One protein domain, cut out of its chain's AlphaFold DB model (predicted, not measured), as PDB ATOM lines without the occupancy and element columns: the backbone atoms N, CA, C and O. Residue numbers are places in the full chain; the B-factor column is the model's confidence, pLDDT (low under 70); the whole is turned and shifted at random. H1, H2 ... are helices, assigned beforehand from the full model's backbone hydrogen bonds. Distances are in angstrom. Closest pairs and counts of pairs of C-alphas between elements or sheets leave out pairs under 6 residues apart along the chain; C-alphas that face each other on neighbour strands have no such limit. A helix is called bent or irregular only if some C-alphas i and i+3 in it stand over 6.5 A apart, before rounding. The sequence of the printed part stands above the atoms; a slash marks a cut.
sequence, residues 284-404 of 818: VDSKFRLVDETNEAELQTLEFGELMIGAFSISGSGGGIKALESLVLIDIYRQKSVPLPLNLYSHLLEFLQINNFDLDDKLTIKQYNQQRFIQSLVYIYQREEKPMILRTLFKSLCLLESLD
ATOM      1  N   VAL A 284     117.208 152.161 116.131       71.69
ATOM      2  CA  VAL A 284     118.029 153.323 115.732       71.69
ATOM      3  C   VAL A 284     117.268 154.651 115.899       71.69
ATOM      4  O   VAL A 284     117.792 155.596 116.475       71.69
ATOM      5  N   ASP A 285     115.992 154.691 115.527       72.00
ATOM      6  CA  ASP A 285     115.130 155.877 115.647       72.00
ATOM      7  C   ASP A 285     114.925 156.324 117.091       72.00
ATOM      8  O   ASP A 285     114.961 157.512 117.408       72.00
ATOM      9  N   SER A 286     114.698 155.358 117.976       75.38
ATOM     10  CA  SER A 286     114.534 155.623 119.396       75.38
ATOM     11  C   SER A 286     115.850 156.098 120.010       75.38
ATOM     12  O   SER A 286     115.815 156.887 120.949       75.38
ATOM     13  N   LYS A 287     117.007 155.694 119.456       82.06
ATOM     14  CA  LYS A 287     118.310 156.258 119.847       82.06
ATOM     15  C   LYS A 287     118.385 157.739 119.494       82.06
ATOM     16  O   LYS A 287     118.788 158.525 120.341       82.06
ATOM     17  N   PHE A 288     117.943 158.139 118.299       83.75
ATOM     18  CA  PHE A 288     117.892 159.560 117.932       83.75
ATOM     19  C   PHE A 288     116.974 160.361 118.848       83.75
ATOM     20  O   PHE A 288     117.384 161.417 119.313       83.75
ATOM     21  N   ARG A 289     115.777 159.846 119.167       80.88
ATOM     22  CA  ARG A 289     114.872 160.508 120.124       80.88
ATOM     23  C   ARG A 289     115.504 160.657 121.502       80.88
ATOM     24  O   ARG A 289     115.424 161.728 122.080       80.88
ATOM     25  N   LEU A 290     116.196 159.628 121.992       81.50
ATOM     26  CA  LEU A 290     116.890 159.703 123.277       81.50
ATOM     27  C   LEU A 290     117.953 160.815 123.283       81.50
ATOM     28  O   LEU A 290     118.049 161.564 124.250       81.50
ATOM     29  N   VAL A 291     118.733 160.954 122.210       85.00
ATOM     30  CA  VAL A 291     119.719 162.046 122.066       85.00
ATOM     31  C   VAL A 291     119.018 163.406 121.998       85.00
ATOM     32  O   VAL A 291     119.459 164.376 122.616       85.00
ATOM     33  N   ASP A 292     117.897 163.471 121.285       84.69
ATOM     34  CA  ASP A 292     117.076 164.674 121.153       84.69
ATOM     35  C   ASP A 292     116.419 165.092 122.484       84.69
ATOM     36  O   ASP A 292     116.243 166.275 122.755       84.69
ATOM     37  N   GLU A 293     116.175 164.155 123.396       84.19
ATOM     38  CA  GLU A 293     115.654 164.420 124.747       84.19
ATOM     39  C   GLU A 293     116.763 164.620 125.800       84.19
ATOM     40  O   GLU A 293     116.504 165.115 126.898       84.19
ATOM     41  N   THR A 294     118.013 164.261 125.490       84.75
ATOM     42  CA  THR A 294     119.139 164.371 126.431       84.75
ATOM     43  C   THR A 294     119.542 165.835 126.653       84.75
ATOM     44  O   THR A 294     119.574 166.636 125.713       84.75
ATOM     45  N   ASN A 295     119.864 166.178 127.907       89.12
ATOM     46  CA  ASN A 295     120.318 167.511 128.317       89.12
ATOM     47  C   ASN A 295     121.611 167.909 127.582       89.12
ATOM     48  O   ASN A 295     122.544 167.115 127.470       89.12
ATOM     49  N   GLU A 296     121.681 169.162 127.137       91.06
ATOM     50  CA  GLU A 296     122.823 169.765 126.444       91.06
ATOM     51  C   GLU A 296     124.157 169.589 127.181       91.06
ATOM     52  O   GLU A 296     125.167 169.324 126.536       91.06
ATOM     53  N   ALA A 297     124.170 169.678 128.516       89.06
ATOM     54  CA  ALA A 297     125.394 169.501 129.301       89.06
ATOM     55  C   ALA A 297     125.962 168.075 129.189       89.06
ATOM     56  O   ALA A 297     127.174 167.881 129.167       89.06
ATOM     57  N   GLU A 298     125.086 167.074 129.092       85.06
ATOM     58  CA  GLU A 298     125.479 165.669 128.983       85.06
ATOM     59  C   GLU A 298     125.933 165.323 127.558       85.06
ATOM     60  O   GLU A 298     126.924 164.612 127.385       85.06
ATOM     61  N   LEU A 299     125.270 165.897 126.545       89.25
ATOM     62  CA  LEU A 299     125.620 165.729 125.129       89.25
ATOM     63  C   LEU A 299     127.063 166.145 124.813       89.25
ATOM     64  O   LEU A 299     127.670 165.593 123.904       89.25
ATOM     65  N   GLN A 300     127.628 167.100 125.552       90.62
ATOM     66  CA  GLN A 300     128.986 167.603 125.312       90.62
ATOM     67  C   GLN A 300     130.087 166.709 125.898       90.62
ATOM     68  O   GLN A 300     131.268 166.910 125.607       90.62
ATOM     69  N   THR A 301     129.736 165.733 126.738       90.88
ATOM     70  CA  THR A 301     130.726 164.897 127.424       90.88
ATOM     71  C   THR A 301     131.377 163.890 126.472       90.88
ATOM     72  O   THR A 301     130.727 163.307 125.602       90.88
ATOM     73  N   LEU A 302     132.678 163.635 126.662       89.44
ATOM     74  CA  LEU A 302     133.397 162.594 125.910       89.44
ATOM     75  C   LEU A 302     132.795 161.206 126.160       89.44
ATOM     76  O   LEU A 302     132.712 160.401 125.235       89.44
ATOM     77  N   GLU A 303     132.331 160.954 127.386       85.12
ATOM     78  CA  GLU A 303     131.666 159.712 127.792       85.12
ATOM     79  C   GLU A 303     130.397 159.453 126.977       85.12
ATOM     80  O   GLU A 303     130.195 158.344 126.476       85.12
ATOM     81  N   PHE A 304     129.567 160.483 126.778       85.38
ATOM     82  CA  PHE A 304     128.399 160.376 125.912       85.38
ATOM     83  C   PHE A 304     128.810 160.132 124.455       85.38
ATOM     84  O   PHE A 304     128.201 159.306 123.775       85.38
ATOM     85  N   GLY A 305     129.889 160.772 123.991       86.88
ATOM     86  CA  GLY A 305     130.492 160.503 122.684       86.88
ATOM     87  C   GLY A 305     130.855 159.025 122.476       86.88
ATOM     88  O   GLY A 305     130.426 158.432 121.485       86.88
ATOM     89  N   GLU A 306     131.559 158.403 123.428       85.31
ATOM     90  CA  GLU A 306     131.925 156.973 123.378       85.31
ATOM     91  C   GLU A 306     130.691 156.065 123.372       85.31
ATOM     92  O   GLU A 306     130.598 155.097 122.610       85.31
ATOM     93  N   LEU A 307     129.696 156.408 124.188       83.25
ATOM     94  CA  LEU A 307     128.432 155.688 124.253       83.25
ATOM     95  C   LEU A 307     127.678 155.741 122.915       83.25
ATOM     96  O   LEU A 307     127.112 154.730 122.501       83.25
ATOM     97  N   MET A 308     127.720 156.865 122.196       85.62
ATOM     98  CA  MET A 308     127.111 157.002 120.870       85.62
ATOM     99  C   MET A 308     127.879 156.241 119.786       85.62
ATOM    100  O   MET A 308     127.253 155.579 118.954       85.62
ATOM    101  N   ILE A 309     129.213 156.259 119.830       86.00
ATOM    102  CA  ILE A 309     130.065 155.453 118.941       86.00
ATOM    103  C   ILE A 309     129.718 153.962 119.080       86.00
ATOM    104  O   ILE A 309     129.457 153.281 118.082       86.00
ATOM    105  N   GLY A 310     129.620 153.469 120.319       80.44
ATOM    106  CA  GLY A 310     129.220 152.090 120.604       80.44
ATOM    107  C   GLY A 310     127.774 151.784 120.196       80.44
ATOM    108  O   GLY A 310     127.504 150.761 119.561       80.44
ATOM    109  N   ALA A 311     126.837 152.686 120.504       76.62
ATOM    110  CA  ALA A 311     125.410 152.494 120.258       76.62
ATOM    111  C   ALA A 311     125.053 152.387 118.770       76.62
ATOM    112  O   ALA A 311     124.121 151.661 118.415       76.62
ATOM    113  N   PHE A 312     125.762 153.095 117.896       73.38
ATOM    114  CA  PHE A 312     125.521 153.045 116.453       73.38
ATOM    115  C   PHE A 312     126.399 152.015 115.735       73.38
ATOM    116  O   PHE A 312     126.284 151.877 114.519       73.38
ATOM    117  N   SER A 313     127.209 151.251 116.488       64.69
ATOM    118  CA  SER A 313     128.111 150.204 115.983       64.69
ATOM    119  C   SER A 313     128.885 150.663 114.747       64.69
ATOM    120  O   SER A 313     128.983 149.949 113.750       64.69
ATOM    121  N   ILE A 314     129.429 151.878 114.821       58.28
ATOM    122  CA  ILE A 314     130.176 152.517 113.730       58.28
ATOM    123  C   ILE A 314     131.516 151.770 113.480       58.28
ATOM    124  O   ILE A 314     132.137 151.915 112.432       58.28
ATOM    125  N   SER A 315     131.907 150.867 114.389       44.62
ATOM    126  CA  SER A 315     133.153 150.089 114.397       44.62
ATOM    127  C   SER A 315     133.087 148.669 113.792       44.62
ATOM    128  O   SER A 315     134.083 147.948 113.835       44.62
ATOM    129  N   GLY A 316     131.952 148.221 113.238       49.25
ATOM    130  CA  GLY A 316     131.802 146.852 112.711       49.25
ATOM    131  C   GLY A 316     132.097 146.709 111.210       49.25
ATOM    132  O   GLY A 316     131.439 147.339 110.385       49.25
ATOM    133  N   SER A 317     132.987 145.785 110.835       46.16
ATOM    134  CA  SER A 317     133.407 145.447 109.455       46.16
ATOM    135  C   SER A 317     132.307 144.912 108.509       46.16
ATOM    136  O   SER A 317     132.605 144.510 107.389       46.16
ATOM    137  N   GLY A 318     131.034 144.913 108.925       49.31
ATOM    138  CA  GLY A 318     129.907 144.338 108.177       49.31
ATOM    139  C   GLY A 318     128.676 145.239 108.009       49.31
ATOM    140  O   GLY A 318     127.617 144.737 107.642       49.31
ATOM    141  N   GLY A 319     128.759 146.547 108.290       50.81
ATOM    142  CA  GLY A 319     127.570 147.407 108.415       50.81
ATOM    143  C   GLY A 319     127.594 148.751 107.680       50.81
ATOM    144  O   GLY A 319     126.968 149.686 108.172       50.81
ATOM    145  N   GLY A 320     128.276 148.875 106.534       56.53
ATOM    146  CA  GLY A 320     128.560 150.172 105.884       56.53
ATOM    147  C   GLY A 320     127.354 151.098 105.651       56.53
ATOM    148  O   GLY A 320     127.470 152.311 105.783       56.53
ATOM    149  N   ILE A 321     126.163 150.553 105.384       55.28
ATOM    150  CA  ILE A 321     124.982 151.361 105.031       55.28
ATOM    151  C   ILE A 321     124.134 151.754 106.253       55.28
ATOM    152  O   ILE A 321     123.633 152.874 106.311       55.28
ATOM    153  N   LYS A 322     123.988 150.878 107.260       60.66
ATOM    154  CA  LYS A 322     123.215 151.197 108.482       60.66
ATOM    155  C   LYS A 322     123.947 152.194 109.382       60.66
ATOM    156  O   LYS A 322     123.306 152.970 110.081       60.66
ATOM    157  N   ALA A 323     125.276 152.202 109.331       69.56
ATOM    158  CA  ALA A 323     126.086 153.158 110.071       69.56
ATOM    159  C   ALA A 323     126.038 154.579 109.470       69.56
ATOM    160  O   ALA A 323     126.211 155.537 110.214       69.56
ATOM    161  N   LEU A 324     125.683 154.764 108.189       77.12
ATOM    162  CA  LEU A 324     125.462 156.105 107.619       77.12
ATOM    163  C   LEU A 324     124.269 156.825 108.253       77.12
ATOM    164  O   LEU A 324     124.303 158.045 108.396       77.12
ATOM    165  N   GLU A 325     123.248 156.091 108.703       82.00
ATOM    166  CA  GLU A 325     122.113 156.696 109.406       82.00
ATOM    167  C   GLU A 325     122.571 157.407 110.696       82.00
ATOM    168  O   GLU A 325     121.982 158.414 111.073       82.00
ATOM    169  N   SER A 326     123.689 156.989 111.311       85.06
ATOM    170  CA  SER A 326     124.266 157.666 112.487       85.06
ATOM    171  C   SER A 326     124.671 159.122 112.230       85.06
ATOM    172  O   SER A 326     124.693 159.918 113.167       85.06
ATOM    173  N   LEU A 327     124.903 159.525 110.973       89.06
ATOM    174  CA  LEU A 327     125.207 160.919 110.640       89.06
ATOM    175  C   LEU A 327     124.040 161.859 110.957       89.06
ATOM    176  O   LEU A 327     124.270 163.048 111.155       89.06
ATOM    177  N   VAL A 328     122.811 161.351 111.108       90.75
ATOM    178  CA  VAL A 328     121.655 162.124 111.604       90.75
ATOM    179  C   VAL A 328     121.939 162.763 112.972       90.75
ATOM    180  O   VAL A 328     121.383 163.817 113.270       90.75
ATOM    181  N   LEU A 329     122.849 162.200 113.778       90.69
ATOM    182  CA  LEU A 329     123.271 162.802 115.046       90.69
ATOM    183  C   LEU A 329     123.796 164.224 114.866       90.69
ATOM    184  O   LEU A 329     123.481 165.091 115.670       90.69
ATOM    185  N   ILE A 330     124.546 164.486 113.799       92.44
ATOM    186  CA  ILE A 330     125.128 165.808 113.542       92.44
ATOM    187  C   ILE A 330     124.032 166.861 113.400       92.44
ATOM    188  O   ILE A 330     124.161 167.951 113.952       92.44
ATOM    189  N   ASP A 331     122.933 166.524 112.727       92.88
ATOM    190  CA  ASP A 331     121.791 167.418 112.598       92.88
ATOM    191  C   ASP A 331     121.093 167.673 113.944       92.88
ATOM    192  O   ASP A 331     120.715 168.807 114.216       92.88
ATOM    193  N   ILE A 332     120.999 166.674 114.831       91.31
ATOM    194  CA  ILE A 332     120.447 166.862 116.188       91.31
ATOM    195  C   ILE A 332     121.297 167.862 116.984       91.31
ATOM    196  O   ILE A 332     120.768 168.815 117.555       91.31
ATOM    197  N   TYR A 333     122.624 167.698 116.981       93.19
ATOM    198  CA  TYR A 333     123.531 168.642 117.644       93.19
ATOM    199  C   TYR A 333     123.471 170.040 117.014       93.19
ATOM    200  O   TYR A 333     123.464 171.040 117.733       93.19
ATOM    201  N   ARG A 334     123.368 170.117 115.679       92.88
ATOM    202  CA  ARG A 334     123.202 171.373 114.936       92.88
ATOM    203  C   ARG A 334     121.916 172.095 115.336       92.88
ATOM    204  O   ARG A 334     121.966 173.285 115.619       92.88
ATOM    205  N   GLN A 335     120.784 171.391 115.387       91.56
ATOM    206  CA  GLN A 335     119.490 171.960 115.780       91.56
ATOM    207  C   GLN A 335     119.507 172.464 117.226       91.56
ATOM    208  O   GLN A 335     118.977 173.538 117.504       91.56
ATOM    209  N   LYS A 336     120.174 171.735 118.129       91.38
ATOM    210  CA  LYS A 336     120.360 172.146 119.527       91.38
ATOM    211  C   LYS A 336     121.415 173.236 119.727       91.38
ATOM    212  O   LYS A 336     121.541 173.748 120.829       91.38
ATOM    213  N   SER A 337     122.175 173.605 118.696       92.06
ATOM    214  CA  SER A 337     123.307 174.539 118.813       92.06
ATOM    215  C   SER A 337     124.360 174.102 119.850       92.06
ATOM    216  O   SER A 337     125.003 174.935 120.486       92.06
ATOM    217  N   VAL A 338     124.558 172.787 120.008       92.88
ATOM    218  CA  VAL A 338     125.509 172.185 120.959       92.88
ATOM    219  C   VAL A 338     126.733 171.653 120.204       92.88
ATOM    220  O   VAL A 338     126.570 171.001 119.168       92.88
ATOM    221  N   PRO A 339     127.973 171.879 120.686       90.44
ATOM    222  CA  PRO A 339     129.155 171.308 120.048       90.44
ATOM    223  C   PRO A 339     129.168 169.778 120.174       90.44
ATOM    224  O   PRO A 339     128.954 169.234 121.256       90.44
ATOM    225  N   LEU A 340     129.455 169.078 119.070       91.31
ATOM    226  CA  LEU A 340     129.680 167.631 119.114       91.31
ATOM    227  C   LEU A 340     130.946 167.312 119.929       91.31
ATOM    228  O   LEU A 340     131.972 167.968 119.709       91.31
ATOM    229  N   PRO A 341     130.925 166.262 120.772       93.88
ATOM    230  CA  PRO A 341     132.128 165.715 121.385       93.88
ATOM    231  C   PRO A 341     133.195 165.406 120.336       93.88
ATOM    232  O   PRO A 341     132.900 164.848 119.275       93.88
ATOM    233  N   LEU A 342     134.447 165.764 120.632       90.56
ATOM    234  CA  LEU A 342     135.546 165.668 119.667       90.56
ATOM    235  C   LEU A 342     135.766 164.224 119.188       90.56
ATOM    236  O   LEU A 342     135.983 164.009 117.997       90.56
ATOM    237  N   ASN A 343     135.663 163.243 120.087       91.94
ATOM    238  CA  ASN A 343     135.766 161.817 119.765       91.94
ATOM    239  C   ASN A 343     134.669 161.372 118.787       91.94
ATOM    240  O   ASN A 343     134.977 160.779 117.755       91.94
ATOM    241  N   LEU A 344     133.411 161.738 119.052       89.50
ATOM    242  CA  LEU A 344     132.284 161.434 118.170       89.50
ATOM    243  C   LEU A 344     132.443 162.105 116.801       89.50
ATOM    244  O   LEU A 344     132.273 161.449 115.776       89.50
ATOM    245  N   TYR A 345     132.810 163.388 116.765       90.50
ATOM    246  CA  TYR A 345     133.031 164.112 115.511       90.50
ATOM    247  C   TYR A 345     134.148 163.477 114.671       90.50
ATOM    248  O   TYR A 345     133.965 163.236 113.478       90.50
ATOM    249  N   SER A 346     135.281 163.160 115.304       89.19
ATOM    250  CA  SER A 346     136.440 162.549 114.640       89.19
ATOM    251  C   SER A 346     136.085 161.175 114.076       89.19
ATOM    252  O   SER A 346     136.415 160.877 112.932       89.19
ATOM    253  N   HIS A 347     135.330 160.384 114.839       86.69
ATOM    254  CA  HIS A 347     134.882 159.065 114.418       86.69
ATOM    255  C   HIS A 347     133.898 159.117 113.238       86.69
ATOM    256  O   HIS A 347     134.039 158.362 112.279       86.69
ATOM    257  N   LEU A 348     132.930 160.043 113.253       86.75
ATOM    258  CA  LEU A 348     131.998 160.239 112.133       86.75
ATOM    259  C   LEU A 348     132.722 160.712 110.861       86.75
ATOM    260  O   LEU A 348     132.356 160.316 109.752       86.75
ATOM    261  N   LEU A 349     133.764 161.533 111.013       86.06
ATOM    262  CA  LEU A 349     134.578 162.010 109.900       86.06
ATOM    263  C   LEU A 349     135.457 160.899 109.307       86.06
ATOM    264  O   LEU A 349     135.521 160.765 108.087       86.06
ATOM    265  N   GLU A 350     136.101 160.088 110.147       85.06
ATOM    266  CA  GLU A 350     136.858 158.903 109.727       85.06
ATOM    267  C   GLU A 350     135.945 157.895 109.012       85.06
ATOM    268  O   GLU A 350     136.273 157.390 107.938       85.06
ATOM    269  N   PHE A 351     134.735 157.686 109.535       78.81
ATOM    270  CA  PHE A 351     133.742 156.808 108.927       78.81
ATOM    271  C   PHE A 351     133.351 157.251 107.508       78.81
ATOM    272  O   PHE A 351     133.221 156.416 106.606       78.81
ATOM    273  N   LEU A 352     133.215 158.561 107.278       80.12
ATOM    274  CA  LEU A 352     132.982 159.122 105.945       80.12
ATOM    275  C   LEU A 352     134.166 158.925 104.993       80.12
ATOM    276  O   LEU A 352     133.944 158.832 103.790       80.12
ATOM    277  N   GLN A 353     135.398 158.851 105.506       78.19
ATOM    278  CA  GLN A 353     136.603 158.629 104.697       78.19
ATOM    279  C   GLN A 353     136.787 157.169 104.274       78.19
ATOM    280  O   GLN A 353     137.358 156.900 103.219       78.19
ATOM    281  N   ILE A 354     136.294 156.225 105.075       71.38
ATOM    282  CA  ILE A 354     136.424 154.788 104.802       71.38
ATOM    283  C   ILE A 354     135.328 154.306 103.837       71.38
ATOM    284  O   ILE A 354     135.572 153.443 102.993       71.38
ATOM    285  N   ASN A 355     134.123 154.882 103.911       66.44
ATOM    286  CA  ASN A 355     132.961 154.410 103.155       66.44
ATOM    287  C   ASN A 355     132.710 155.238 101.889       66.44
ATOM    288  O   ASN A 355     131.885 156.151 101.869       66.44
ATOM    289  N   ASN A 356     133.378 154.877 100.794       67.31
ATOM    290  CA  ASN A 356     132.991 155.331  99.459       67.31
ATOM    291  C   ASN A 356     131.974 154.339  98.868       67.31
ATOM    292  O   ASN A 356     132.370 153.370  98.228       67.31
ATOM    293  N   PHE A 357     130.680 154.551  99.109       69.94
ATOM    294  CA  PHE A 357     129.626 153.683  98.561       69.94
ATOM    295  C   PHE A 357     129.436 153.898  97.051       69.94
ATOM    296  O   PHE A 357     129.612 155.015  96.545       69.94
ATOM    297  N   ASP A 358     129.116 152.831  96.318       66.62
ATOM    298  CA  ASP A 358     128.814 152.883  94.883       66.62
ATOM    299  C   ASP A 358     127.364 153.353  94.662       66.62
ATOM    300  O   ASP A 358     126.522 153.292  95.556       66.62
ATOM    301  N   LEU A 359     127.047 153.848  93.465       59.69
ATOM    302  CA  LEU A 359     125.674 154.198  93.081       59.69
ATOM    303  C   LEU A 359     124.758 152.971  92.957       59.69
ATOM    304  O   LEU A 359     123.535 153.116  92.952       59.69
ATOM    305  N   ASP A 360     125.345 151.776  92.892       61.03
ATOM    306  CA  ASP A 360     124.618 150.508  92.901       61.03
ATOM    307  C   ASP A 360     124.179 150.091  94.322       61.03
ATOM    308  O   ASP A 360     123.321 149.215  94.481       61.03
ATOM    309  N   ASP A 361     124.698 150.749  95.368       71.62
ATOM    310  CA  ASP A 361     124.329 150.469  96.752       71.62
ATOM    311  C   ASP A 361     122.929 151.004  97.091       71.62
ATOM    312  O   ASP A 361     122.526 152.113  96.729       71.62
ATOM    313  N   LYS A 362     122.158 150.228  97.860       73.69
ATOM    314  CA  LYS A 362     120.864 150.678  98.394       73.69
ATOM    315  C   LYS A 362     121.059 151.402  99.715       73.69
ATOM    316  O   LYS A 362     121.226 150.756 100.747       73.69
ATOM    317  N   LEU A 363     120.949 152.727  99.714       77.25
ATOM    318  CA  LEU A 363     120.979 153.509 100.946       77.25
ATOM    319  C   LEU A 363     119.675 153.299 101.740       77.25
ATOM    320  O   LEU A 363     118.607 153.766 101.355       77.25
ATOM    321  N   THR A 364     119.750 152.561 102.850       75.75
ATOM    322  CA  THR A 364     118.585 152.199 103.678       75.75
ATOM    323  C   THR A 364     118.404 153.170 104.844       75.75
ATOM    324  O   THR A 364     118.485 152.786 106.004       75.75
ATOM    325  N   ILE A 365     118.151 154.442 104.527       81.81
ATOM    326  CA  ILE A 365     117.810 155.471 105.523       81.81
ATOM    327  C   ILE A 365     116.296 155.648 105.554       81.81
ATOM    328  O   ILE A 365     115.659 155.814 104.505       81.81
ATOM    329  N   LYS A 366     115.705 155.634 106.754       83.81
ATOM    330  CA  LYS A 366     114.257 155.809 106.906       83.81
ATOM    331  C   LYS A 366     113.817 157.160 106.365       83.81
ATOM    332  O   LYS A 366     114.468 158.166 106.616       83.81
ATOM    333  N   GLN A 367     112.685 157.182 105.661       85.81
ATOM    334  CA  GLN A 367     112.209 158.346 104.905       85.81
ATOM    335  C   GLN A 367     112.237 159.659 105.705       85.81
ATOM    336  O   GLN A 367     112.741 160.664 105.219       85.81
ATOM    337  N   TYR A 368     111.775 159.644 106.956       84.81
ATOM    338  CA  TYR A 368     111.728 160.842 107.802       84.81
ATOM    339  C   TYR A 368     113.105 161.312 108.318       84.81
ATOM    340  O   TYR A 368     113.224 162.441 108.782       84.81
ATOM    341  N   ASN A 369     114.150 160.484 108.220       88.00
ATOM    342  CA  ASN A 369     115.528 160.833 108.579       88.00
ATOM    343  C   ASN A 369     116.356 161.318 107.377       88.00
ATOM    344  O   ASN A 369     117.441 161.861 107.565       88.00
ATOM    345  N   GLN A 370     115.871 161.146 106.143       92.00
ATOM    346  CA  GLN A 370     116.654 161.419 104.931       92.00
ATOM    347  C   GLN A 370     117.079 162.884 104.807       92.00
ATOM    348  O   GLN A 370     118.241 163.158 104.522       92.00
ATOM    349  N   GLN A 371     116.174 163.832 105.066       94.12
ATOM    350  CA  GLN A 371     116.514 165.259 105.020       94.12
ATOM    351  C   GLN A 371     117.551 165.631 106.085       94.12
ATOM    352  O   GLN A 371     118.518 166.321 105.769       94.12
ATOM    353  N   ARG A 372     117.393 165.121 107.316       93.50
ATOM    354  CA  ARG A 372     118.347 165.340 108.417       93.50
ATOM    355  C   ARG A 372     119.731 164.806 108.061       93.50
ATOM    356  O   ARG A 372     120.724 165.503 108.212       93.50
ATOM    357  N   PHE A 373     119.788 163.601 107.498       93.25
ATOM    358  CA  PHE A 373     121.025 162.995 107.016       93.25
ATOM    359  C   PHE A 373     121.728 163.846 105.943       93.25
ATOM    360  O   PHE A 373     122.931 164.087 106.036       93.25
ATOM    361  N   ILE A 374     120.988 164.347 104.949       95.31
ATOM    362  CA  ILE A 374     121.546 165.240 103.924       95.31
ATOM    363  C   ILE A 374     122.053 166.547 104.547       95.31
ATOM    364  O   ILE A 374     123.149 166.996 104.221       95.31
ATOM    365  N   GLN A 375     121.300 167.135 105.477       94.88
ATOM    366  CA  GLN A 375     121.710 168.349 106.186       94.88
ATOM    367  C   GLN A 375     122.980 168.137 107.019       94.88
ATOM    368  O   GLN A 375     123.834 169.023 107.049       94.88
ATOM    369  N   SER A 376     123.152 166.959 107.624       94.50
ATOM    370  CA  SER A 376     124.402 166.576 108.281       94.50
ATOM    371  C   SER A 376     125.582 166.579 107.311       94.50
ATOM    372  O   SER A 376     126.620 167.155 107.623       94.50
ATOM    373  N   LEU A 377     125.436 165.985 106.122       93.69
ATOM    374  CA  LEU A 377     126.503 165.969 105.111       93.69
ATOM    375  C   LEU A 377     126.852 167.378 104.614       93.69
ATOM    376  O   LEU A 377     128.033 167.698 104.487       93.69
ATOM    377  N   VAL A 378     125.843 168.226 104.386       94.88
ATOM    378  CA  VAL A 378     126.038 169.641 104.029       94.88
ATOM    379  C   VAL A 378     126.822 170.364 105.121       94.88
ATOM    380  O   VAL A 378     127.808 171.030 104.820       94.88
ATOM    381  N   TYR A 379     126.436 170.191 106.387       94.06
ATOM    382  CA  TYR A 379     127.116 170.814 107.522       94.06
ATOM    383  C   TYR A 379     128.586 170.383 107.631       94.06
ATOM    384  O   TYR A 379     129.464 171.228 107.792       94.06
ATOM    385  N   ILE A 380     128.877 169.084 107.505       91.62
ATOM    386  CA  ILE A 380     130.264 168.601 107.552       91.62
ATOM    387  C   ILE A 380     131.057 169.151 106.362       91.62
ATOM    388  O   ILE A 380     132.195 169.576 106.536       91.62
ATOM    389  N   TYR A 381     130.473 169.176 105.160       93.62
ATOM    390  CA  TYR A 381     131.157 169.713 103.986       93.62
ATOM    391  C   TYR A 381     131.473 171.205 104.135       93.62
ATOM    392  O   TYR A 381     132.598 171.601 103.859       93.62
ATOM    393  N   GLN A 382     130.538 172.012 104.645       92.62
ATOM    394  CA  GLN A 382     130.761 173.439 104.917       92.62
ATOM    395  C   GLN A 382     131.886 173.694 105.928       92.62
ATOM    396  O   GLN A 382     132.472 174.770 105.932       92.62
ATOM    397  N   ARG A 383     132.175 172.723 106.800       91.06
ATOM    398  CA  ARG A 383     133.216 172.836 107.824       91.06
ATOM    399  C   ARG A 383     134.574 172.298 107.375       91.06
ATOM    400  O   ARG A 383     135.598 172.850 107.754       91.06
ATOM    401  N   GLU A 384     134.583 171.195 106.634       92.88
ATOM    402  CA  GLU A 384     135.805 170.470 106.267       92.88
ATOM    403  C   GLU A 384     136.273 170.750 104.835       92.88
ATOM    404  O   GLU A 384     137.428 170.482 104.516       92.88
ATOM    405  N   GLU A 385     135.367 171.183 103.953       92.00
ATOM    406  CA  GLU A 385     135.580 171.463 102.522       92.00
ATOM    407  C   GLU A 385     136.234 170.312 101.725       92.00
ATOM    408  O   GLU A 385     136.750 170.480 100.619       92.00
ATOM    409  N   LYS A 386     136.177 169.083 102.253       90.19
ATOM    410  CA  LYS A 386     136.778 167.897 101.630       90.19
ATOM    411  C   LYS A 386     135.960 167.437 100.411       90.19
ATOM    412  O   LYS A 386     134.791 167.074 100.581       90.19
ATOM    413  N   PRO A 387     136.562 167.297  99.208       89.25
ATOM    414  CA  PRO A 387     135.852 166.869  97.993       89.25
ATOM    415  C   PRO A 387     135.151 165.512  98.114       89.25
ATOM    416  O   PRO A 387     134.139 165.264  97.461       89.25
ATOM    417  N   MET A 388     135.679 164.616  98.951       87.81
ATOM    418  CA  MET A 388     135.062 163.317  99.204       87.81
ATOM    419  C   MET A 388     133.670 163.453  99.837       87.81
ATOM    420  O   MET A 388     132.758 162.743  99.432       87.81
ATOM    421  N   ILE A 389     133.487 164.391 100.768       90.19
ATOM    422  CA  ILE A 389     132.214 164.599 101.471       90.19
ATOM    423  C   ILE A 389     131.167 165.144 100.504       90.19
ATOM    424  O   ILE A 389     130.030 164.682 100.503       90.19
ATOM    425  N   LEU A 390     131.572 166.054  99.615       90.75
ATOM    426  CA  LEU A 390     130.702 166.564  98.560       90.75
ATOM    427  C   LEU A 390     130.271 165.459  97.582       90.75
ATOM    428  O   LEU A 390     129.101 165.371  97.215       90.75
ATOM    429  N   ARG A 391     131.188 164.559  97.203       88.31
ATOM    430  CA  ARG A 391     130.849 163.377  96.389       88.31
ATOM    431  C   ARG A 391     129.855 162.465  97.108       88.31
ATOM    432  O   ARG A 391     128.904 162.003  96.484       88.31
ATOM    433  N   THR A 392     130.056 162.226  98.402       88.75
ATOM    434  CA  THR A 392     129.132 161.461  99.247       88.75
ATOM    435  C   THR A 392     127.755 162.121  99.290       88.75
ATOM    436  O   THR A 392     126.762 161.442  99.056       88.75
ATOM    437  N   LEU A 393     127.691 163.442  99.488       92.62
ATOM    438  CA  LEU A 393     126.454 164.225  99.449       92.62
ATOM    439  C   LEU A 393     125.711 164.039  98.120       92.62
ATOM    440  O   LEU A 393     124.530 163.692  98.121       92.62
ATOM    441  N   PHE A 394     126.397 164.206  96.988       91.44
ATOM    442  CA  PHE A 394     125.787 164.039  95.671       91.44
ATOM    443  C   PHE A 394     125.284 162.614  95.437       91.44
ATOM    444  O   PHE A 394     124.143 162.434  95.008       91.44
ATOM    445  N   LYS A 395     126.077 161.592  95.779       88.75
ATOM    446  CA  LYS A 395     125.641 160.190  95.691       88.75
ATOM    447  C   LYS A 395     124.427 159.921  96.580       88.75
ATOM    448  O   LYS A 395     123.475 159.291  96.137       88.75
ATOM    449  N   SER A 396     124.420 160.427  97.810       90.75
ATOM    450  CA  SER A 396     123.288 160.286  98.723       90.75
ATOM    451  C   SER A 396     122.007 160.911  98.177       90.75
ATOM    452  O   SER A 396     120.960 160.274  98.238       90.75
ATOM    453  N   LEU A 397     122.083 162.107  97.590       92.38
ATOM    454  CA  LEU A 397     120.937 162.740  96.929       92.38
ATOM    455  C   LEU A 397     120.410 161.899  95.757       92.38
ATOM    456  O   LEU A 397     119.201 161.823  95.562       92.38
ATOM    457  N   CYS A 398     121.297 161.217  95.025       88.25
ATOM    458  CA  CYS A 398     120.903 160.298  93.955       88.25
ATOM    459  C   CYS A 398     120.214 159.033  94.492       88.25
ATOM    460  O   CYS A 398     119.315 158.504  93.845       88.25
ATOM    461  N   LEU A 399     120.658 158.512  95.642       87.62
ATOM    462  CA  LEU A 399     120.183 157.242  96.205       87.62
ATOM    463  C   LEU A 399     118.881 157.368  97.013       87.62
ATOM    464  O   LEU A 399     118.172 156.375  97.177       87.62
ATOM    465  N   LEU A 400     118.552 158.558  97.523       88.88
ATOM    466  CA  LEU A 400     117.373 158.795  98.363       88.88
ATOM    467  C   LEU A 400     116.180 159.292  97.537       88.88
ATOM    468  O   LEU A 400     115.849 160.474  97.528       88.88
ATOM    469  N   GLU A 401     115.496 158.360  96.869       84.00
ATOM    470  CA  GLU A 401     114.403 158.652  95.921       84.00
ATOM    471  C   GLU A 401     113.167 159.334  96.541       84.00
ATOM    472  O   GLU A 401     112.357 159.899  95.812       84.00
ATOM    473  N   SER A 402     112.995 159.283  97.865       88.44
ATOM    474  CA  SER A 402     111.852 159.897  98.562       88.44
ATOM    475  C   SER A 402     112.088 161.336  99.026       88.44
ATOM    476  O   SER A 402     111.229 161.895  99.711       88.44
ATOM    477  N   LEU A 403     113.235 161.931  98.689       92.56
ATOM    478  CA  LEU A 403     113.490 163.343  98.948       92.56
ATOM    479  C   LEU A 403     112.609 164.228  98.060       92.56
ATOM    480  O   LEU A 403     112.409 163.959  96.877       92.56
ATOM    481  N   ASP A 404     112.109 165.310  98.649       93.06
ATOM    482  CA  ASP A 404     111.355 166.330  97.927       93.06
ATOM    483  C   ASP A 404     112.245 167.049  96.896       93.06
ATOM    484  O   ASP A 404     113.406 167.361  97.178       93.06
TER     485      ASP A 404
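AT A GLANCE: This is residues 284 to 404 of the 818 residues of an uncharacterized protein of Polysphondylium pallidum (strain ATCC 26659 / Pp 5 / PN500) (UniProt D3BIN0). Helix H4 runs through the middle of a compact all-helix domain, crossed by the long helix H6, which folds back into H7 as a helical hairpin at one end of the model. H1 lies alongside H4, the pair H3 and H5 packs together on another side of H4, and little H2 sits at the end away from the hairpin. The printed part has 121 residues, with seven named helices, H1 to H7 in chain order, and no named strand. It is compact, with a radius of gyration of the C-alphas of 13.6 A and spans of 40 by 29 by 27 A.

HOW THE PARTS SIT: Begin with the longest helix, H6, residues 367 to 384; it is irregular, with C-alphas 368 and 371 7.1 A apart. With residues 369 to 377 alone it touches H4, residues 324 to 336, about perpendicular at 75 degrees; their closest C-alphas, Val 328 and Phe 373, are 4.7 A apart. H6 and H7, residues 387 to 399, form a hairpin: they touch at a shallow tilt of 15 degrees, opposite ways, with the closest C-alphas, Tyr 381 and Ile 389, at 5.8 A. Look next at H1, residues 284 to 293, which touches H4 at a shallow tilt of 14 degrees, the same way; the closest C-alphas, Asp 292 and Ile 332, are 6.4 A apart. H3, residues 302 to 311, touches H5, residues 342 to 354, the same way at a tilt of 37 degrees, only just steep; the closest C-alphas, Gly 305 and Leu 344, are 4.9 A apart. H4 and H5 are close but not clearly touching, with C-alphas 327 and 348 closest at 7.0 A. H2, residues 296 to 299, touches no helix. H1 and H6 are apart, for instance. Every O i to N i+4 pair is within hydrogen-bond range in H1, H3, H5 and H7, against 5 of 9 in H4 and 12 of 14 in H6; H2 is too short for such a pair.

IN THESE COORDINATES: Find C-alpha 284 at (118.029, 153.323, 115.732), where H1 begins; it spans 14.5 A, H2 5.1 A and H3 14.1 A. H4 covers 20.6 A and H5 18.4 A. Find C-alpha 367 at (112.209, 158.346, 104.905); from there H6 runs 26.6 A. H7 covers 18.5 A and ends at C-alpha 399, (120.183, 157.242, 96.205).

THE WHOLE: The two C-alphas farthest apart, those of Ala 297 and Asp 360, are 41.1 A apart. The printed part has no cut. The links H3 to H4 and H5 to H6 are long, 12 residues each. Look in the B-factor column at residues 313 to 323 and 355 to 360 for pLDDT under 70; the mean of the printed part is 83.2.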